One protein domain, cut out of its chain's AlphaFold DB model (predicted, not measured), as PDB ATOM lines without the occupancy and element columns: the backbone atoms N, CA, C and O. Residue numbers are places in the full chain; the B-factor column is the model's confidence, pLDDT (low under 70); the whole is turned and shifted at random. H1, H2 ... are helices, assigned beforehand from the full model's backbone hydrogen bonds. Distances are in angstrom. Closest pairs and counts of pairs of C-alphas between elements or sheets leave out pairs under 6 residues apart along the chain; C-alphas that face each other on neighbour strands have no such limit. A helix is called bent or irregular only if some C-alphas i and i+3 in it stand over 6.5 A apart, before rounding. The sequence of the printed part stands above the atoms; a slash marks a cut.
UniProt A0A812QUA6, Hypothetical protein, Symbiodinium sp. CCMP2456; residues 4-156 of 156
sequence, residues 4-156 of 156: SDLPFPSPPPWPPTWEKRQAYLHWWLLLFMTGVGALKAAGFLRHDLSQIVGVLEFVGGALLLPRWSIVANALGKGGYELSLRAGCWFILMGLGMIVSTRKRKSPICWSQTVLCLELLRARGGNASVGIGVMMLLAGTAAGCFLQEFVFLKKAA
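What this domain is: This is residues 4 to 156 of the 156 residues of the protein "Hypothetical protein" of Symbiodinium sp. CCMP2456 (UniProt A0A812QUA6). One helix, H4, makes the core of an elongated body: H2 packs on one side of it, and the two arms of the bent helix H5 close round another part of it as a narrow V, with H5b folding back from the end of H5a. H1 crosses H5a and packs on H2, little H3 sits near the beginning of H4, and the tip of H5b with the last residue, residues 151 to 156, sticks out at the far end of the longest axis. The printed part has 153 residues with five named helices, in the order H1, H2, H3, H4, H5, and no named strand; the class is all helix. It is compact, with a radius of gyration of the C-alphas of 16.0 A, and its C-alphas span 55 by 32 by 29 A.

How they stand to each other: The printed part begins with residues 4 to 20, which hold no named element and whose C-alphas lie 17 to 26 A from the mean of all C-alphas. Then come H1, residues 21 to 41, and H2, residues 48 to 63. They touch as a helical hairpin, opposite ways at a tilt of 38 degrees, only just steep; the closest C-alphas are those of Gly 37 and Gly 54, 4.0 A apart. H3, residues 69 to 74, is close to H2 but not clearly touching, with the C-alphas of Leu 63 and Val 71 7.8 A apart. H4, residues 79 to 99, is the hub, touching three other helices. H4 touches H3 with residues 79 to 83 alone, about perpendicular at 89 degrees, and the closest C-alphas are those of Ala 72 and Gly 79, 4.4 A apart. H2 and H4 touch at a shallow tilt of 18 degrees, opposite ways, with the C-alphas of Gly 60 and Gly 87 closest at 3.8 A. H1 and H4 are close but not clearly touching, the C-alphas of Met 33 and Ile 91 being 7.5 A apart. By its hydrogen bonds H5, residues 107 to 155, was assigned as one helix, but it is bent: C-alphas 123 and 126 are 9.5 A apart. Its arms are H5a, residues 107 to 123, and H5b, residues 126 to 155; they touch, opposite ways at 36 degrees, only just a steep tilt, with the C-alphas of Leu 120 and Val 129 closest at 5.5 A. H4 and H5a form a helical hairpin and touch at a shallow tilt of 26 degrees, the closest C-alphas being those of Cys 88 and Cys 116, 5.6 A apart. H4 and H5b touch at a steep tilt of 40 degrees, the same way, closest at the C-alphas of Met 93 and Gly 139, 4.1 A. H1 touches H5a with residues 22 to 29 alone, at a steep tilt of 48 degrees, with the C-alphas of Gln 22 and Leu 119 closest at 6.3 A. H1 and H5b are apart, as are H2 and H5a. In H1, H2, H3, H4, H5a and H5b every O i to N i+4 pair is within hydrogen-bond range.

Where its parts are: H1 begins at C-alpha 21, (60.106, 82.794, 132.969), and is 29.1 A long. H2 measures 23.0 A and H3 8.3 A from first to last C-alpha. H4 runs 29.5 A from C-alpha 79 at (79.609, 90.762, 126.844). H5a is 24.3 A long, and H5b, 44.0 A, ends at C-alpha 155, (72.366, 67.557, 87.862).

The domain as a whole: The C-alphas of Pro 15 and Ala 156 are the two farthest apart, at 59.1 A. The printed part has no cut, and no link between its helices is long. Residues 103 to 108 and 151 to 156 stand free. Mean pLDDT of the printed part is 88.1; residues 4 to 8, 46, 66 to 67 and 151 to 156 are under 70.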
ATOM      1  N   SER A   4      73.736  88.119 135.116       55.94
ATOM      2  CA  SER A   4      74.037  87.493 136.406       55.94
ATOM      3  C   SER A   4      72.805  86.925 137.121       55.94
ATOM      4  O   SER A   4      72.966  86.107 138.019       55.94
ATOM      5  N   ASP A   5      71.594  87.322 136.716       65.31
ATOM      6  CA  ASP A   5      70.335  86.826 137.277       65.31
ATOM      7  C   ASP A   5      69.894  85.490 136.640       65.31
ATOM      8  O   ASP A   5      68.906  84.891 137.070       65.31
ATOM      9  N   LEU A   6      70.595  85.006 135.601       69.56
ATOM     10  CA  LEU A   6      70.345  83.690 135.014       69.56
ATOM     11  C   LEU A   6      71.033  82.612 135.866       69.56
ATOM     12  O   LEU A   6      72.253  82.641 136.029       69.56
ATOM     13  N   PRO A   7      70.280  81.633 136.398       68.62
ATOM     14  CA  PRO A   7      70.778  80.774 137.467       68.62
ATOM     15  C   PRO A   7      71.797  79.730 136.998       68.62
ATOM     16  O   PRO A   7      72.481  79.149 137.834       68.62
ATOM     17  N   PHE A   8      71.941  79.477 135.693       66.88
ATOM     18  CA  PHE A   8      72.753  78.361 135.201       66.88
ATOM     19  C   PHE A   8      74.221  78.431 135.689       66.88
ATOM     20  O   PHE A   8      74.844  79.501 135.656       66.88
ATOM     21  N   PRO A   9      74.806  77.299 136.138       75.19
ATOM     22  CA  PRO A   9      74.315  75.917 136.059       75.19
ATOM     23  C   PRO A   9      73.325  75.511 137.158       75.19
ATOM     24  O   PRO A   9      72.900  74.363 137.186       75.19
ATOM     25  N   SER A  10      72.931  76.413 138.056       84.50
ATOM     26  CA  SER A  10      71.865  76.125 139.014       84.50
ATOM     27  C   SER A  10      70.509  76.046 138.295       84.50
ATOM     28  O   SER A  10      70.268  76.813 137.351       84.50
ATOM     29  N   PRO A  11      69.625  75.120 138.711       83.88
ATOM     30  CA  PRO A  11      68.298  74.984 138.127       83.88
ATOM     31  C   PRO A  11      67.481  76.270 138.301       83.88
ATOM     32  O   PRO A  11      67.719  77.036 139.243       83.88
ATOM     33  N   PRO A  12      66.509  76.530 137.408       86.88
ATOM     34  CA  PRO A  12      65.608  77.651 137.579       86.88
ATOM     35  C   PRO A  12      64.799  77.489 138.882       86.88
ATOM     36  O   PRO A  12      64.456  76.371 139.271       86.88
ATOM     37  N   PRO A  13      64.512  78.594 139.581       86.44
ATOM     38  CA  PRO A  13      63.918  78.567 140.914       86.44
ATOM     39  C   PRO A  13      62.481  78.045 140.903       86.44
ATOM     40  O   PRO A  13      61.667  78.518 140.117       86.44
ATOM     41  N   TRP A  14      62.167  77.141 141.834       86.94
ATOM     42  CA  TRP A  14      60.836  76.564 142.041       86.94
ATOM     43  C   TRP A  14      60.117  77.237 143.229       86.94
ATOM     44  O   TRP A  14      60.767  77.465 144.252       86.94
ATOM     45  N   PRO A  15      58.806  77.544 143.143       90.25
ATOM     46  CA  PRO A  15      57.894  77.287 142.022       90.25
ATOM     47  C   PRO A  15      58.100  78.246 140.832       90.25
ATOM     48  O   PRO A  15      58.628  79.348 141.013       90.25
ATOM     49  N   PRO A  16      57.675  77.857 139.613       88.44
ATOM     50  CA  PRO A  16      57.768  78.710 138.438       88.44
ATOM     51  C   PRO A  16      56.881  79.946 138.606       88.44
ATOM     52  O   PRO A  16      55.706  79.841 138.953       88.44
ATOM     53  N   THR A  17      57.432  81.123 138.314       88.38
ATOM     54  CA  THR A  17      56.684  82.387 138.302       88.38
ATOM     55  C   THR A  17      56.855  83.110 136.973       88.38
ATOM     56  O   THR A  17      57.851  82.934 136.264       88.38
ATOM     57  N   TRP A  18      55.889  83.965 136.632       84.69
ATOM     58  CA  TRP A  18      55.909  84.706 135.368       84.69
ATOM     59  C   TRP A  18      57.095  85.669 135.252       84.69
ATOM     60  O   TRP A  18      57.642  85.876 134.166       84.69
ATOM     61  N   GLU A  19      57.533  86.221 136.381       84.25
ATOM     62  CA  GLU A  19      58.709  87.087 136.492       84.25
ATOM     63  C   GLU A  19      60.002  86.332 136.165       84.25
ATOM     64  O   GLU A  19      60.899  86.871 135.519       84.25
ATOM     65  N   LYS A  20      60.075  85.051 136.544       84.19
ATOM     66  CA  LYS A  20      61.265  84.207 136.381       84.19
ATOM     67  C   LYS A  20      61.238  83.352 135.115       84.19
ATOM     68  O   LYS A  20      62.154  82.563 134.892       84.19
ATOM     69  N   ARG A  21      60.245  83.543 134.234       88.50
ATOM     70  CA  ARG A  21      60.106  82.794 132.969       88.50
ATOM     71  C   ARG A  21      61.373  82.817 132.108       88.50
ATOM     72  O   ARG A  21      61.685  81.829 131.458       88.50
ATOM     73  N   GLN A  22      62.134  83.912 132.144       88.50
ATOM     74  CA  GLN A  22      63.372  84.064 131.371       88.50
ATOM     75  C   GLN A  22      64.413  82.998 131.729       88.50
ATOM     76  O   GLN A  22      65.067  82.471 130.835       88.50
ATOM     77  N   ALA A  23      64.525  82.641 133.013       88.81
ATOM     78  CA  ALA A  23      65.444  81.607 133.475       88.81
ATOM     79  C   ALA A  23      65.071  80.232 132.909       88.81
ATOM     80  O   ALA A  23      65.949  79.490 132.482       88.81
ATOM     81  N   TYR A  24      63.773  79.922 132.849       91.25
ATOM     82  CA  TYR A  24      63.262  78.680 132.266       91.25
ATOM     83  C   TYR A  24      63.458  78.626 130.749       91.25
ATOM     84  O   TYR A  24      63.922  77.613 130.235       91.25
ATOM     85  N   LEU A  25      63.150  79.719 130.039       92.19
ATOM     86  CA  LEU A  25      63.376  79.827 128.593       92.19
ATOM     87  C   LEU A  25      64.849  79.639 128.251       92.19
ATOM     88  O   LEU A  25      65.191  78.883 127.347       92.19
ATOM     89  N   HIS A  26      65.715  80.318 128.999       91.94
ATOM     90  CA  HIS A  26      67.152  80.237 128.828       91.94
ATOM     91  C   HIS A  26      67.681  78.825 129.084       91.94
ATOM     92  O   HIS A  26      68.383  78.294 128.230       91.94
ATOM     93  N   TRP A  27      67.282  78.190 130.190       91.81
ATOM     94  CA  TRP A  27      67.635  76.800 130.496       91.81
ATOM     95  C   TRP A  27      67.188  75.829 129.403       91.81
ATOM     96  O   TRP A  27      67.978  75.001 128.949       91.81
ATOM     97  N   TRP A  28      65.929  75.940 128.973       93.44
ATOM     98  CA  TRP A  28      65.366  75.081 127.940       93.44
ATOM     99  C   TRP A  28      66.126  75.228 126.623       93.44
ATOM    100  O   TRP A  28      66.603  74.236 126.081       93.44
ATOM    101  N   LEU A  29      66.275  76.461 126.129       93.56
ATOM    102  CA  LEU A  29      66.967  76.740 124.872       93.56
ATOM    103  C   LEU A  29      68.428  76.302 124.930       93.56
ATOM    104  O   LEU A  29      68.903  75.676 123.990       93.56
ATOM    105  N   LEU A  30      69.122  76.576 126.033       93.00
ATOM    106  CA  LEU A  30      70.505  76.156 126.228       93.00
ATOM    107  C   LEU A  30      70.639  74.634 126.112       93.00
ATOM    108  O   LEU A  30      71.404  74.158 125.276       93.00
ATOM    109  N   LEU A  31      69.894  73.863 126.904       92.62
ATOM    110  CA  LEU A  31      70.016  72.404 126.902       92.62
ATOM    111  C   LEU A  31      69.534  71.790 125.588       92.62
ATOM    112  O   LEU A  31      70.224  70.958 124.999       92.62
ATOM    113  N   PHE A  32      68.364  72.217 125.115       94.19
ATOM    114  CA  PHE A  32      67.738  71.648 123.933       94.19
ATOM    115  C   PHE A  32      68.530  71.976 122.665       94.19
ATOM    116  O   PHE A  32      68.861  71.066 121.907       94.19
ATOM    117  N   MET A  33      68.885  73.247 122.442       94.94
ATOM    118  CA  MET A  33      69.591  73.655 121.222       94.94
ATOM    119  C   MET A  33      71.034  73.164 121.206       94.94
ATOM    120  O   MET A  33      71.502  72.729 120.158       94.94
ATOM    121  N   THR A  34      71.719  73.137 122.355       93.44
ATOM    122  CA  THR A  34      73.065  72.546 122.429       93.44
ATOM    123  C   THR A  34      73.010  71.043 122.163       93.44
ATOM    124  O   THR A  34      73.781  70.543 121.349       93.44
ATOM    125  N   GLY A  35      72.080  70.316 122.792       93.56
ATOM    126  CA  GLY A  35      71.952  68.868 122.620       93.56
ATOM    127  C   GLY A  35      71.561  68.469 121.196       93.56
ATOM    128  O   GLY A  35      72.238  67.660 120.564       93.56
ATOM    129  N   VAL A  36      70.497  69.065 120.654       92.50
ATOM    130  CA  VAL A  36      70.045  68.788 119.281       92.50
ATOM    131  C   VAL A  36      71.070  69.269 118.257       92.50
ATOM    132  O   VAL A  36      71.340  68.544 117.298       92.50
ATOM    133  N   GLY A  37      71.674  70.439 118.468       92.56
ATOM    134  CA  GLY A  37      72.730  70.972 117.613       92.56
ATOM    135  C   GLY A  37      73.940  70.043 117.553       92.56
ATOM    136  O   GLY A  37      74.385  69.692 116.464       92.56
ATOM    137  N   ALA A  38      74.408  69.545 118.704       93.62
ATOM    138  CA  ALA A  38      75.509  68.585 118.777       93.62
ATOM    139  C   ALA A  38      75.187  67.278 118.037       93.62
ATOM    140  O   ALA A  38      75.992  66.806 117.237       93.62
ATOM    141  N   LEU A  39      73.991  66.716 118.244       92.62
ATOM    142  CA  LEU A  39      73.560  65.494 117.552       92.62
ATOM    143  C   LEU A  39      73.479  65.697 116.034       92.62
ATOM    144  O   LEU A  39      73.910  64.836 115.262       92.62
ATOM    145  N   LYS A  40      72.959  66.846 115.593       91.62
ATOM    146  CA  LYS A  40      72.930  67.226 114.178       91.62
ATOM    147  C   LYS A  40      74.338  67.377 113.604       91.62
ATOM    148  O   LYS A  40      74.605  66.810 112.550       91.62
ATOM    149  N   ALA A  41      75.222  68.098 114.291       90.38
ATOM    150  CA  ALA A  41      76.600  68.334 113.866       90.38
ATOM    151  C   ALA A  41      77.411  67.031 113.781       90.38
ATOM    152  O   ALA A  41      78.173  66.843 112.840       90.38
ATOM    153  N   ALA A  42      77.181  66.093 114.704       91.38
ATOM    154  CA  ALA A  42      77.787  64.762 114.693       91.38
ATOM    155  C   ALA A  42      77.220  63.822 113.606       91.38
ATOM    156  O   ALA A  42      77.650  62.678 113.495       91.38
ATOM    157  N   GLY A  43      76.253  64.273 112.800       88.25
ATOM    158  CA  GLY A  43      75.718  63.497 111.682       88.25
ATOM    159  C   GLY A  43      74.687  62.437 112.064       88.25
ATOM    160  O   GLY A  43      74.291  61.650 111.205       88.25
ATOM    161  N   PHE A  44      74.170  62.444 113.299       86.25
ATOM    162  CA  PHE A  44      73.069  61.548 113.683       86.25
ATOM    163  C   PHE A  44      71.769  61.850 112.914       86.25
ATOM    164  O   PHE A  44      70.885  60.997 112.828       86.25
ATOM    165  N   LEU A  45      71.656  63.035 112.301       76.75
ATOM    166  CA  LEU A  45      70.567  63.397 111.395       76.75
ATOM    167  C   LEU A  45      71.072  63.464 109.943       76.75
ATOM    168  O   LEU A  45      71.902  64.297 109.594       76.75
ATOM    169  N   ARG A  46      70.542  62.564 109.101       64.50
ATOM    170  CA  ARG A  46      71.041  62.158 107.764       64.50
ATOM    171  C   ARG A  46      70.947  63.208 106.631       64.50
ATOM    172  O   ARG A  46      70.635  62.844 105.502       64.50
ATOM    173  N   HIS A  47      71.123  64.502 106.883       76.62
ATOM    174  CA  HIS A  47      71.026  65.520 105.827       76.62
ATOM    175  C   HIS A  47      72.144  66.557 105.959       76.62
ATOM    176  O   HIS A  47      72.254  67.174 107.011       76.62
ATOM    177  N   ASP A  48      72.913  66.812 104.896       81.31
ATOM    178  CA  ASP A  48      74.080  67.719 104.927       81.31
ATOM    179  C   ASP A  48      73.716  69.118 105.442       81.31
ATOM    180  O   ASP A  48      74.352  69.664 106.341       81.31
ATOM    181  N   LEU A  49      72.590  69.668 104.968       84.88
ATOM    182  CA  LEU A  49      72.066  70.936 105.487       84.88
ATOM    183  C   LEU A  49      71.750  70.864 106.992       84.88
ATOM    184  O   LEU A  49      71.940  71.837 107.712       84.88
ATOM    185  N   SER A  50      71.292  69.709 107.483       86.19
ATOM    186  CA  SER A  50      71.049  69.504 108.910       86.19
ATOM    187  C   SER A  50      72.345  69.493 109.717       86.19
ATOM    188  O   SER A  50      72.299  69.927 110.861       86.19
ATOM    189  N   GLN A  51      73.472  69.034 109.165       89.81
ATOM    190  CA  GLN A  51      74.768  69.089 109.851       89.81
ATOM    191  C   GLN A  51      75.248  70.536 109.991       89.81
ATOM    192  O   GLN A  51      75.599  70.953 111.092       89.81
ATOM    193  N   ILE A  52      75.166  71.326 108.912       90.38
ATOM    194  CA  ILE A  52      75.509  72.760 108.923       90.38
ATOM    195  C   ILE A  52      74.639  73.510 109.936       90.38
ATOM    196  O   ILE A  52      75.149  74.252 110.774       90.38
ATOM    197  N   VAL A  53      73.324  73.278 109.907       92.44
ATOM    198  CA  VAL A  53      72.420  73.871 110.898       92.44
ATOM    199  C   VAL A  53      72.749  73.388 112.308       92.44
ATOM    200  O   VAL A  53      72.711  74.183 113.240       92.44
ATOM    201  N   GLY A  54      73.116  72.118 112.469       92.19
ATOM    202  CA  GLY A  54      73.564  71.563 113.742       92.19
ATOM    203  C   GLY A  54      74.720  72.339 114.353       92.19
ATOM    204  O   GLY A  54      74.676  72.659 115.537       92.19
ATOM    205  N   VAL A  55      75.710  72.713 113.540       93.25
ATOM    206  CA  VAL A  55      76.833  73.550 113.984       93.25
ATOM    207  C   VAL A  55      76.343  74.920 114.448       93.25
ATOM    208  O   VAL A  55      76.732  75.363 115.526       93.25
ATOM    209  N   LEU A  56      75.456  75.577 113.693       94.50
ATOM    210  CA  LEU A  56      74.904  76.882 114.083       94.50
ATOM    211  C   LEU A  56      74.097  76.808 115.386       94.50
ATOM    212  O   LEU A  56      74.267  77.647 116.267       94.50
ATOM    213  N   GLU A  57      73.245  75.793 115.531       94.62
ATOM    214  CA  GLU A  57      72.457  75.560 116.744       94.62
ATOM    215  C   GLU A  57      73.347  75.232 117.948       94.62
ATOM    216  O   GLU A  57      73.094  75.732 119.043       94.62
ATOM    217  N   PHE A  58      74.410  74.447 117.748       94.00
ATOM    218  CA  PHE A  58      75.376  74.110 118.789       94.00
ATOM    219  C   PHE A  58      76.173  75.333 119.241       94.00
ATOM    220  O   PHE A  58      76.258  75.593 120.436       94.00
ATOM    221  N   VAL A  59      76.712  76.118 118.300       94.19
ATOM    222  CA  VAL A  59      77.421  77.369 118.607       94.19
ATOM    223  C   VAL A  59      76.485  78.341 119.315       94.19
ATOM    224  O   VAL A  59      76.848  78.906 120.343       94.19
ATOM    225  N   GLY A  60      75.257  78.499 118.817       92.94
ATOM    226  CA  GLY A  60      74.265  79.362 119.440       92.94
ATOM    227  C   GLY A  60      73.899  78.912 120.857       92.94
ATOM    228  O   GLY A  60      73.870  79.734 121.770       92.94
ATOM    229  N   GLY A  61      73.701  77.609 121.070       92.31
ATOM    230  CA  GLY A  61      73.494  77.017 122.391       92.31
ATOM    231  C   GLY A  61      74.689  77.227 123.321       92.31
ATOM    232  O   GLY A  61      74.520  77.674 124.451       92.31
ATOM    233  N   ALA A  62      75.912  77.025 122.836       91.00
ATOM    234  CA  ALA A  62      77.120  77.243 123.621       91.00
ATOM    235  C   ALA A  62      77.289  78.722 124.023       91.00
ATOM    236  O   ALA A  62      77.645  79.012 125.163       91.00
ATOM    237  N   LEU A  63      76.948  79.671 123.144       90.75
ATOM    238  CA  LEU A  63      76.933  81.109 123.455       90.75
ATOM    239  C   LEU A  63      75.864  81.506 124.483       90.75
ATOM    240  O   LEU A  63      75.998  82.544 125.137       90.75
ATOM    241  N   LEU A  64      74.822  80.690 124.670       89.25
ATOM    242  CA  LEU A  64      73.865  80.887 125.755       89.25
ATOM    243  C   LEU A  64      74.455  80.529 127.126       89.25
ATOM    244  O   LEU A  64      73.833  80.871 128.125       89.25
ATOM    245  N   LEU A  65      75.620  79.882 127.239       85.62
ATOM    246  CA  LEU A  65      76.211  79.567 128.544       85.62
ATOM    247  C   LEU A  65      76.533  80.860 129.319       85.62
ATOM    248  O   LEU A  65      77.490  81.561 128.987       85.62
ATOM    249  N   PRO A  66      75.812  81.169 130.412       66.62
ATOM    250  CA  PRO A  66      75.952  82.454 131.094       66.62
ATOM    251  C   PRO A  66      77.255  82.560 131.884       66.62
ATOM    252  O   PRO A  66      77.593  83.636 132.358       66.62
ATOM    253  N   ARG A  67      77.992  81.454 132.044       63.81
ATOM    254  CA  ARG A  67      79.278  81.401 132.751       63.81
ATOM    255  C   ARG A  67      80.454  81.102 131.839       63.81
ATOM    256  O   ARG A  67      81.525  80.775 132.343       63.81
ATOM    257  N   TRP A  68      80.304  81.251 130.523       71.94
ATOM    258  CA  TRP A  68      81.472  81.222 129.653       71.94
ATOM    259  C   TRP A  68      82.218  82.554 129.758       71.94
ATOM    260  O   TRP A  68      82.221  83.371 128.843       71.94
ATOM    261  N   SER A  69      82.819  82.789 130.927       71.56
ATOM    262  CA  SER A  69      83.534  84.019 131.266       71.56
ATOM    263  C   SER A  69      84.595  84.348 130.225       71.56
ATOM    264  O   SER A  69      84.780  85.510 129.910       71.56
ATOM    265  N   ILE A  70      85.220  83.338 129.617       81.06
ATOM    266  CA  ILE A  70      86.165  83.508 128.507       81.06
ATOM    267  C   ILE A  70      85.514  84.263 127.337       81.06
ATOM    268  O   ILE A  70      86.041  85.280 126.894       81.06
ATOM    269  N   VAL A  71      84.348  83.806 126.873       79.00
ATOM    270  CA  VAL A  71      83.617  84.433 125.761       79.00
ATOM    271  C   VAL A  71      83.058  85.790 126.176       79.00
ATOM    272  O   VAL A  71      83.232  86.775 125.466       79.00
ATOM    273  N   ALA A  72      82.439  85.874 127.354       78.50
ATOM    274  CA  ALA A  72      81.874  87.124 127.855       78.50
ATOM    275  C   ALA A  72      82.944  88.214 128.047       78.50
ATOM    276  O   ALA A  72      82.708  89.366 127.695       78.50
ATOM    277  N   ASN A  73      84.130  87.854 128.546       81.19
ATOM    278  CA  ASN A  73      85.247  88.779 128.716       81.19
ATOM    279  C   ASN A  73      85.829  89.211 127.366       81.19
ATOM    280  O   ASN A  73      86.151  90.386 127.201       81.19
ATOM    281  N   ALA A  74      85.912  88.302 126.388       84.50
ATOM    282  CA  ALA A  74      86.352  88.633 125.031       84.50
ATOM    283  C   ALA A  74      85.401  89.620 124.326       84.50
ATOM    284  O   ALA A  74      85.847  90.455 123.544       84.50
ATOM    285  N   LEU A  75      84.102  89.564 124.635       83.00
ATOM    286  CA  LEU A  75      83.088  90.486 124.110       83.00
ATOM    287  C   LEU A  75      83.073  91.861 124.813       83.00
ATOM    288  O   LEU A  75      82.375  92.770 124.366       83.00
ATOM    289  N   GLY A  76      83.837  92.043 125.894       83.38
ATOM    290  CA  GLY A  76      84.005  93.329 126.575       83.38
ATOM    291  C   GLY A  76      82.806  93.771 127.426       83.38
ATOM    292  O   GLY A  76      82.107  92.966 128.048       83.38
ATOM    293  N   LYS A  77      82.579  95.091 127.518       82.19
ATOM    294  CA  LYS A  77      81.509  95.666 128.356       82.19
ATOM    295  C   LYS A  77      80.134  95.201 127.866       82.19
ATOM    296  O   LYS A  77      79.748  95.471 126.735       82.19
ATOM    297  N   GLY A  78      79.380  94.532 128.742       82.75
ATOM    298  CA  GLY A  78      78.081  93.948 128.390       82.75
ATOM    299  C   GLY A  78      78.177  92.619 127.633       82.75
ATOM    300  O   GLY A  78      77.166  92.146 127.115       82.75
ATOM    301  N   GLY A  79      79.358  91.991 127.593       84.31
ATOM    302  CA  GLY A  79      79.609  90.762 126.844       84.31
ATOM    303  C   GLY A  79      78.673  89.606 127.192       84.31
ATOM    304  O   GLY A  79      78.289  88.852 126.309       84.31
ATOM    305  N   TYR A  80      78.205  89.514 128.438       83.81
ATOM    306  CA  TYR A  80      77.197  88.528 128.831       83.81
ATOM    307  C   TYR A  80      75.850  88.713 128.105       83.81
ATOM    308  O   TYR A  80      75.272  87.738 127.626       83.81
ATOM    309  N   GLU A  81      75.346  89.949 127.997       87.69
ATOM    310  CA  GLU A  81      74.098  90.238 127.265       87.69
ATOM    311  C   GLU A  81      74.285  90.004 125.770       87.69
ATOM    312  O   GLU A  81      73.410  89.452 125.100       87.69
ATOM    313  N   LEU A  82      75.439  90.416 125.243       89.00
ATOM    314  CA  LEU A  82      75.763  90.229 123.838       89.00
ATOM    315  C   LEU A  82      75.897  88.744 123.488       89.00
ATOM    316  O   LEU A  82      75.371  88.333 122.461       89.00
ATOM    317  N   SER A  83      76.514  87.935 124.355       90.88
ATOM    318  CA  SER A  83      76.634  86.482 124.188       90.88
ATOM    319  C   SER A  83      75.263  85.819 124.115       90.88
ATOM    320  O   SER A  83      75.001  85.046 123.198       90.88
ATOM    321  N   LEU A  84      74.348  86.185 125.022       91.38
ATOM    322  CA  LEU A  84      72.981  85.668 125.009       91.38
ATOM    323  C   LEU A  84      72.259  86.023 123.704       91.38
ATOM    324  O   LEU A  84      71.652  85.160 123.070       91.38
ATOM    325  N   ARG A  85      72.343  87.289 123.279       92.88
ATOM    326  CA  ARG A  85      71.708  87.760 122.039       92.88
ATOM    327  C   ARG A  85      72.297  87.070 120.814       92.88
ATOM    328  O   ARG A  85      71.536  86.571 119.991       92.88
ATOM    329  N   ALA A  86      73.622  86.984 120.736       93.12
ATOM    330  CA  ALA A  86      74.330  86.282 119.676       93.12
ATOM    331  C   ALA A  86      73.925  84.804 119.628       93.12
ATOM    332  O   ALA A  86      73.611  84.302 118.554       93.12
ATOM    333  N   GLY A  87      73.827  84.135 120.780       94.94
ATOM    334  CA  GLY A  87      73.346  82.759 120.870       94.94
ATOM    335  C   GLY A  87      71.965  82.579 120.237       94.94
ATOM    336  O   GLY A  87      71.782  81.731 119.364       94.94
ATOM    337  N   CYS A  88      71.009  83.444 120.591       96.25
ATOM    338  CA  CYS A  88      69.690  83.455 119.958       96.25
ATOM    339  C   CYS A  88      69.747  83.764 118.454       96.25
ATOM    340  O   CYS A  88      68.994  83.163 117.694       96.25
ATOM    341  N   TRP A  89      70.615  84.674 118.004       96.69
ATOM    342  CA  TRP A  89      70.769  85.008 116.584       96.69
ATOM    343  C   TRP A  89      71.282  83.827 115.760       96.69
ATOM    344  O   TRP A  89      70.699  83.525 114.723       96.69
ATOM    345  N   PHE A  90      72.305  83.116 116.243       96.31
ATOM    346  CA  PHE A  90      72.818  81.903 115.599       96.31
ATOM    347  C   PHE A  90      71.755  80.803 115.527       96.31
ATOM    348  O   PHE A  90      71.565  80.200 114.470       96.31
ATOM    349  N   ILE A  91      71.010  80.590 116.618       96.81
ATOM    350  CA  ILE A  91      69.892  79.638 116.641       96.81
ATOM    351  C   ILE A  91      68.826  80.030 115.611       96.81
ATOM    352  O   ILE A  91      68.410  79.193 114.814       96.81
ATOM    353  N   LEU A  92      68.399  81.295 115.584       97.75
ATOM    354  CA  LEU A  92      67.383  81.776 114.644       97.75
ATOM    355  C   LEU A  92      67.852  81.677 113.190       97.75
ATOM    356  O   LEU A  92      67.068  81.280 112.333       97.75
ATOM    357  N   MET A  93      69.125  81.953 112.910       97.12
ATOM    358  CA  MET A  93      69.708  81.752 111.585       97.12
ATOM    359  C   MET A  93      69.668  80.274 111.171       97.12
ATOM    360  O   MET A  93      69.203  79.954 110.075       97.12
ATOM    361  N   GLY A  94      70.063  79.357 112.059       95.06
ATOM    362  CA  GLY A  94      69.964  77.913 111.818       95.06
ATOM    363  C   GLY A  94      68.520  77.444 111.596       95.06
ATOM    364  O   GLY A  94      68.235  76.707 110.649       95.06
ATOM    365  N   LEU A  95      67.576  77.932 112.404       95.19
ATOM    366  CA  LEU A  95      66.147  77.656 112.238       95.19
ATOM    367  C   LEU A  95      65.615  78.205 110.907       95.19
ATOM    368  O   LEU A  95      64.836  77.524 110.246       95.19
ATOM    369  N   GLY A  96      66.074  79.378 110.465       95.81
ATOM    370  CA  GLY A  96      65.740  79.947 109.157       95.81
ATOM    371  C   GLY A  96      66.197  79.052 108.008       95.81
ATOM    372  O   GLY A  96      65.422  78.735 107.106       95.81
ATOM    373  N   MET A  97      67.425  78.538 108.091       94.31
ATOM    374  CA  MET A  97      67.941  77.565 107.122       94.31
ATOM    375  C   MET A  97      67.135  76.261 107.116       94.31
ATOM    376  O   MET A  97      66.973  75.636 106.071       94.31
ATOM    377  N   ILE A  98      66.597  75.833 108.263       91.94
ATOM    378  CA  ILE A  98      65.653  74.712 108.297       91.94
ATOM    379  C   ILE A  98      64.359  75.112 107.596       91.94
ATOM    380  O   ILE A  98      63.880  74.345 106.764       91.94
ATOM    381  N   VAL A  99      63.777  76.270 107.914       92.56
ATOM    382  CA  VAL A  99      62.514  76.759 107.334       92.56
ATOM    383  C   VAL A  99      62.546  76.745 105.806       92.56
ATOM    384  O   VAL A  99      61.556  76.334 105.206       92.56
ATOM    385  N   SER A 100      63.686  77.055 105.181       92.00
ATOM    386  CA  SER A 100      63.813  77.038 103.719       92.00
ATOM    387  C   SER A 100      63.626  75.656 103.073       92.00
ATOM    388  O   SER A 100      63.379  75.569 101.874       92.00
ATOM    389  N   THR A 101      63.760  74.539 103.804       89.25
ATOM    390  CA  THR A 101      63.585  73.213 103.186       89.25
ATOM    391  C   THR A 101      62.108  72.888 102.973       89.25
ATOM    392  O   THR A 101      61.319  73.010 103.909       89.25
ATOM    393  N   ARG A 102      61.779  72.230 101.858       84.25
ATOM    394  CA  ARG A 102      60.412  71.792 101.498       84.25
ATOM    395  C   ARG A 102      59.719  70.823 102.478       84.25
ATOM    396  O   ARG A 102      58.523  70.580 102.355       84.25
ATOM    397  N   LYS A 103      60.436  70.233 103.443       84.31
ATOM    398  CA  LYS A 103      59.850  69.309 104.433       84.31
ATOM    399  C   LYS A 103      58.991  70.049 105.460       84.31
ATOM    400  O   LYS A 103      59.422  71.077 105.985       84.31
ATOM    401  N   ARG A 104      57.846  69.456 105.829       82.75
ATOM    402  CA  ARG A 104      56.988  69.931 106.929       82.75
ATOM    403  C   ARG A 104      57.807  70.101 108.210       82.75
ATOM    404  O   ARG A 104      58.567  69.213 108.593       82.75
ATOM    405  N   LYS A 105      57.644  71.247 108.869       88.38
ATOM    406  CA  LYS A 105      58.363  71.586 110.104       88.38
ATOM    407  C   LYS A 105      57.627  71.061 111.317       88.38
ATOM    408  O   LYS A 105      56.403  71.151 111.388       88.38
ATOM    409  N   SER A 106      58.382  70.497 112.256       88.25
ATOM    410  CA  SER A 106      57.806  70.038 113.513       88.25
ATOM    411  C   SER A 106      57.329  71.243 114.334       88.25
ATOM    412  O   SER A 106      57.965  72.301 114.293       88.25
ATOM    413  N   PRO A 107      56.253  71.098 115.123       91.12
ATOM    414  CA  PRO A 107      55.842  72.125 116.080       91.12
ATOM    415  C   PRO A 107      56.969  72.515 117.048       91.12
ATOM    416  O   PRO A 107      57.078  73.672 117.433       91.12
ATOM    417  N   ILE A 108      57.852  71.563 117.373       91.56
ATOM    418  CA  ILE A 108      59.034  71.786 118.215       91.56
ATOM    419  C   ILE A 108      60.000  72.788 117.570       91.56
ATOM    420  O   ILE A 108      60.544  73.639 118.263       91.56
ATOM    421  N   CYS A 109      60.199  72.727 116.249       91.00
ATOM    422  CA  CYS A 109      61.048  73.681 115.532       91.00
ATOM    423  C   CYS A 109      60.499  75.110 115.649       91.00
ATOM    424  O   CYS A 109      61.242  76.037 115.956       91.00
ATOM    425  N   TRP A 110      59.189  75.277 115.446       93.38
ATOM    426  CA  TRP A 110      58.535  76.580 115.564       93.38
ATOM    427  C   TRP A 110      58.528  77.103 116.995       93.38
ATOM    428  O   TRP A 110      58.720  78.301 117.202       93.38
ATOM    429  N   SER A 111      58.361  76.222 117.987       95.19
ATOM    430  CA  SER A 111      58.448  76.644 119.379       95.19
ATOM    431  C   SER A 111      59.839  77.176 119.707       95.19
ATOM    432  O   SER A 111      59.918  78.213 120.352       95.19
ATOM    433  N   GLN A 112      60.927  76.598 119.181       95.56
ATOM    434  CA  GLN A 112      62.271  77.149 119.416       95.56
ATOM    435  C   GLN A 112      62.415  78.574 118.861       95.56
ATOM    436  O   GLN A 112      62.945  79.439 119.556       95.56
ATOM    437  N   THR A 113      61.862  78.858 117.676       96.56
ATOM    438  CA  THR A 113      61.822  80.224 117.125       96.56
ATOM    439  C   THR A 113      61.104  81.183 118.075       96.56
ATOM    440  O   THR A 113      61.641  82.237 118.414       96.56
ATOM    441  N   VAL A 114      59.910  80.812 118.548       97.00
ATOM    442  CA  VAL A 114      59.107  81.650 119.453       97.00
ATOM    443  C   VAL A 114      59.818  81.869 120.789       97.00
ATOM    444  O   VAL A 114      59.876  82.999 121.267       97.00
ATOM    445  N   LEU A 115      60.399  80.821 121.378       96.56
ATOM    446  CA  LEU A 115      61.110  80.916 122.655       96.56
ATOM    447  C   LEU A 115      62.370  81.788 122.530       96.56
ATOM    448  O   LEU A 115      62.632  82.591 123.426       96.56
ATOM    449  N   CYS A 116      63.119  81.698 121.423       96.19
ATOM    450  CA  CYS A 116      64.256  82.586 121.156       96.19
ATOM    451  C   CYS A 116      63.823  84.050 121.029       96.19
ATOM    452  O   CYS A 116      64.450  84.927 121.622       96.19
ATOM    453  N   LEU A 117      62.747  84.326 120.287       97.06
ATOM    454  CA  LEU A 117      62.228  85.686 120.136       97.06
ATOM    455  C   LEU A 117      61.682  86.235 121.461       97.06
ATOM    456  O   LEU A 117      61.944  87.392 121.781       97.06
ATOM    457  N   GLU A 118      60.991  85.422 122.264       95.81
ATOM    458  CA  GLU A 118      60.525  85.836 123.592       95.81
ATOM    459  C   GLU A 118      61.703  86.122 124.524       95.81
ATOM    460  O   GLU A 118      61.676  87.133 125.222       95.81
ATOM    461  N   LEU A 119      62.764  85.307 124.505       93.56
ATOM    462  CA  LEU A 119      63.970  85.566 125.293       93.56
ATOM    463  C   LEU A 119      64.660  86.872 124.857       93.56
ATOM    464  O   LEU A 119      65.012  87.693 125.707       93.56
ATOM    465  N   LEU A 120      64.781  87.117 123.547       95.00
ATOM    466  CA  LEU A 120      65.304  88.376 123.005       95.00
ATOM    467  C   LEU A 120      64.443  89.576 123.413       95.00
ATOM    468  O   LEU A 120      64.989  90.601 123.825       95.00
ATOM    469  N   ARG A 121      63.112  89.447 123.363       94.62
ATOM    470  CA  ARG A 121      62.170  90.483 123.806       94.62
ATOM    471  C   ARG A 121      62.349  90.788 125.287       94.62
ATOM    472  O   ARG A 121      62.426  91.951 125.673       94.62
ATOM    473  N   ALA A 122      62.449  89.746 126.107       90.50
ATOM    474  CA  ALA A 122      62.595  89.845 127.552       90.50
ATOM    475  C   ALA A 122      63.905  90.528 127.990       90.50
ATOM    476  O   ALA A 122      63.916  91.189 129.028       90.50
ATOM    477  N   ARG A 123      64.999  90.352 127.234       86.94
ATOM    478  CA  ARG A 123      66.352  90.813 127.610       86.94
ATOM    479  C   ARG A 123      66.851  92.037 126.849       86.94
ATOM    480  O   ARG A 123      67.692  92.779 127.346       86.94
ATOM    481  N   GLY A 124      66.378  92.244 125.627       87.12
ATOM    482  CA  GLY A 124      66.845  93.320 124.753       87.12
ATOM    483  C   GLY A 124      65.735  94.141 124.109       87.12
ATOM    484  O   GLY A 124      66.027  94.998 123.279       87.12
ATOM    485  N   GLY A 125      64.478  93.897 124.488       92.44
ATOM    486  CA  GLY A 125      63.328  94.618 123.960       92.44
ATOM    487  C   GLY A 125      63.094  94.371 122.470       92.44
ATOM    488  O   GLY A 125      63.637  93.447 121.860       92.44
ATOM    489  N   ASN A 126      62.267  95.226 121.871       94.56
ATOM    490  CA  ASN A 126      61.805  95.057 120.491       94.56
ATOM    491  C   ASN A 126      62.934  95.178 119.455       94.56
ATOM    492  O   ASN A 126      62.880  94.516 118.422       94.56
ATOM    493  N   ALA A 127      63.980  95.960 119.739       94.56
ATOM    494  CA  ALA A 127      65.133  96.088 118.846       94.56
ATOM    495  C   ALA A 127      65.868  94.747 118.672       94.56
ATOM    496  O   ALA A 127      66.149  94.330 117.548       94.56
ATOM    497  N   SER A 128      66.106  94.022 119.770       94.56
ATOM    498  CA  SER A 128      66.728  92.694 119.720       94.56
ATOM    499  C   SER A 128      65.860  91.661 119.004       94.56
ATOM    500  O   SER A 128      66.398  90.805 118.301       94.56
ATOM    501  N   VAL A 129      64.533  91.750 119.145       97.00
ATOM    502  CA  VAL A 129      63.585  90.920 118.382       97.00
ATOM    503  C   VAL A 129      63.705  91.214 116.890       97.00
ATOM    504  O   VAL A 129      63.806  90.275 116.108       97.00
ATOM    505  N   GLY A 130      63.761  92.492 116.502       97.06
ATOM    506  CA  GLY A 130      63.949  92.905 115.111       97.06
ATOM    507  C   GLY A 130      65.201  92.288 114.487       97.06
ATOM    508  O   GLY A 130      65.116  91.671 113.428       97.06
ATOM    509  N   ILE A 131      66.341  92.347 115.184       97.25
ATOM    510  CA  ILE A 131      67.578  91.688 114.729       97.25
ATOM    511  C   ILE A 131      67.389  90.167 114.651       97.25
ATOM    512  O   ILE A 131      67.788  89.550 113.669       97.25
ATOM    513  N   GLY A 132      66.735  89.553 115.643       97.12
ATOM    514  CA  GLY A 132      66.427  88.121 115.621       97.12
ATOM    515  C   GLY A 132      65.599  87.697 114.402       97.12
ATOM    516  O   GLY A 132      65.915  86.695 113.763       97.12
ATOM    517  N   VAL A 133      64.583  88.482 114.033       98.00
ATOM    518  CA  VAL A 133      63.780  88.255 112.821       98.00
ATOM    519  C   VAL A 133      64.640  88.399 111.566       98.00
ATOM    520  O   VAL A 133      64.565  87.548 110.684       98.00
ATOM    521  N   MET A 134      65.511  89.409 111.497       98.12
ATOM    522  CA  MET A 134      66.439  89.562 110.370       98.12
ATOM    523  C   MET A 134      67.384  88.364 110.232       98.12
ATOM    524  O   MET A 134      67.628  87.911 109.119       98.12
ATOM    525  N   MET A 135      67.862  87.796 111.343       98.00
ATOM    526  CA  MET A 135      68.711  86.599 111.331       98.00
ATOM    527  C   MET A 135      67.949  85.356 110.864       98.00
ATOM    528  O   MET A 135      68.489  84.559 110.099       98.00
ATOM    529  N   LEU A 136      66.676  85.217 111.248       97.50
ATOM    530  CA  LEU A 136      65.794  84.161 110.744       97.50
ATOM    531  C   LEU A 136      65.588  84.274 109.221       97.50
ATOM    532  O   LEU A 136      65.683  83.277 108.500       97.50
ATOM    533  N   LEU A 137      65.341  85.485 108.715       97.94
ATOM    534  CA  LEU A 137      65.194  85.747 107.280       97.94
ATOM    535  C   LEU A 137      66.502  85.502 106.517       97.94
ATOM    536  O   LEU A 137      66.489  84.827 105.489       97.94
ATOM    537  N   ALA A 138      67.632  85.975 107.047       97.50
ATOM    538  CA  ALA A 138      68.957  85.732 106.481       97.50
ATOM    539  C   ALA A 138      69.279  84.233 106.419       97.50
ATOM    540  O   ALA A 138      69.729  83.739 105.387       97.50
ATOM    541  N   GLY A 139      68.968  83.487 107.484       96.88
ATOM    542  CA  GLY A 139      69.069  82.032 107.498       96.88
ATOM    543  C   GLY A 139      68.197  81.375 106.429       96.88
ATOM    544  O   GLY A 139      68.637  80.457 105.743       96.88
ATOM    545  N   THR A 140      66.978  81.875 106.229       96.25
ATOM    546  CA  THR A 140      66.063  81.359 105.198       96.25
ATOM    547  C   THR A 140      66.627  81.590 103.796       96.25
ATOM    548  O   THR A 140      66.694  80.648 103.008       96.25
ATOM    549  N   ALA A 141      67.110  82.801 103.505       96.25
ATOM    550  CA  ALA A 141      67.747  83.136 102.233       96.25
ATOM    551  C   ALA A 141      69.002  82.282 101.976       96.25
ATOM    552  O   ALA A 141      69.123  81.670 100.915       96.25
ATOM    553  N   ALA A 142      69.889  82.159 102.971       95.00
ATOM    554  CA  ALA A 142      71.075  81.308 102.891       95.00
ATOM    555  C   ALA A 142      70.709  79.834 102.665       95.00
ATOM    556  O   ALA A 142      71.333  79.142 101.862       95.00
ATOM    557  N   GLY A 143      69.662  79.350 103.334       93.62
ATOM    558  CA  GLY A 143      69.159  77.997 103.156       93.62
ATOM    559  C   GLY A 143      68.569  77.753 101.764       93.62
ATOM    560  O   GLY A 143      68.740  76.656 101.239       93.62
ATOM    561  N   CYS A 144      67.871  78.728 101.170       92.81
ATOM    562  CA  CYS A 144      67.388  78.640  99.787       92.81
ATOM    563  C   CYS A 144      68.564  78.559  98.808       92.81
ATOM    564  O   CYS A 144      68.626  77.631  98.006       92.81
ATOM    565  N   PHE A 145      69.535  79.463  98.952       92.44
ATOM    566  CA  PHE A 145      70.735  79.503  98.118       92.44
ATOM    567  C   PHE A 145      71.502  78.175  98.175       92.44
ATOM    568  O   PHE A 145      71.767  77.558  97.150       92.44
ATOM    569  N   LEU A 146      71.782  77.652  99.373       90.00
ATOM    570  CA  LEU A 146      72.488  76.374  99.525       90.00
ATOM    571  C   LEU A 146      71.744  75.195  98.885       90.00
ATOM    572  O   LEU A 146      72.380  74.282  98.359       90.00
ATOM    573  N   GLN A 147      70.411  75.196  98.910       86.38
ATOM    574  CA  GLN A 147      69.629  74.144  98.260       86.38
ATOM    575  C   GLN A 147      69.741  74.194  96.736       86.38
ATOM    576  O   GLN A 147      69.809  73.131  96.118       86.38
ATOM    577  N   GLU A 148      69.812  75.384  96.137       86.00
ATOM    578  CA  GLU A 148      70.038  75.539  94.695       86.00
ATOM    579  C   GLU A 148      71.411  74.997  94.283       86.00
ATOM    580  O   GLU A 148      71.495  74.205  93.346       86.00
ATOM    581  N   PHE A 149      72.474  75.306  95.033       82.38
ATOM    582  CA  PHE A 149      73.814  74.762  94.762       82.38
ATOM    583  C   PHE A 149      73.870  73.237  94.870       82.38
ATOM    584  O   PHE A 149      74.471  72.569  94.028       82.38
ATOM    585  N   VAL A 150      73.231  72.665  95.896       77.75
ATOM    586  CA  VAL A 150      73.172  71.205  96.067       77.75
ATOM    587  C   VAL A 150      72.377  70.550  94.937       77.75
ATOM    588  O   VAL A 150      72.737  69.459  94.495       77.75
ATOM    589  N   PHE A 151      71.313  71.196  94.460       68.31
ATOM    590  CA  PHE A 151      70.538  70.706  93.325       68.31
ATOM    591  C   PHE A 151      71.357  70.734  92.029       68.31
ATOM    592  O   PHE A 151      71.427  69.718  91.342       68.31
ATOM    593  N   LEU A 152      72.047  71.844  91.746       66.12
ATOM    594  CA  LEU A 152      72.918  71.981  90.574       66.12
ATOM    595  C   LEU A 152      74.028  70.924  90.556       66.12
ATOM    596  O   LEU A 152      74.260  70.300  89.526       66.12
ATOM    597  N   LYS A 153      74.659  70.646  91.704       69.69
ATOM    598  CA  LYS A 153      75.712  69.622  91.809       69.69
ATOM    599  C   LYS A 153      75.213  68.195  91.551       69.69
ATOM    600  O   LYS A 153      76.011  67.338  91.207       69.69
ATOM    601  N   LYS A 154      73.923  67.914  91.756       67.44
ATOM    602  CA  LYS A 154      73.331  66.597  91.457       67.44
ATOM    603  C   LYS A 154      72.901  66.443  89.997       67.44
ATOM    604  O   LYS A 154      72.614  65.323  89.590       67.44
ATOM    605  N   ALA A 155      72.780  67.546  89.262       59.09
ATOM    606  CA  ALA A 155      72.366  67.557  87.862       59.09
ATOM    607  C   ALA A 155      73.550  67.534  86.876       59.09
ATOM    608  O   ALA A 155      73.335  67.251  85.700       59.09
ATOM    609  N   ALA A 156      74.759  67.848  87.355       57.62
ATOM    610  CA  ALA A 156      76.025  67.752  86.629       57.62
ATOM    611  C   ALA A 156      76.714  66.408  86.900       57.62
ATOM    612  O   ALA A 156      77.364  65.898  85.964       57.62
TER     613      ALA A 156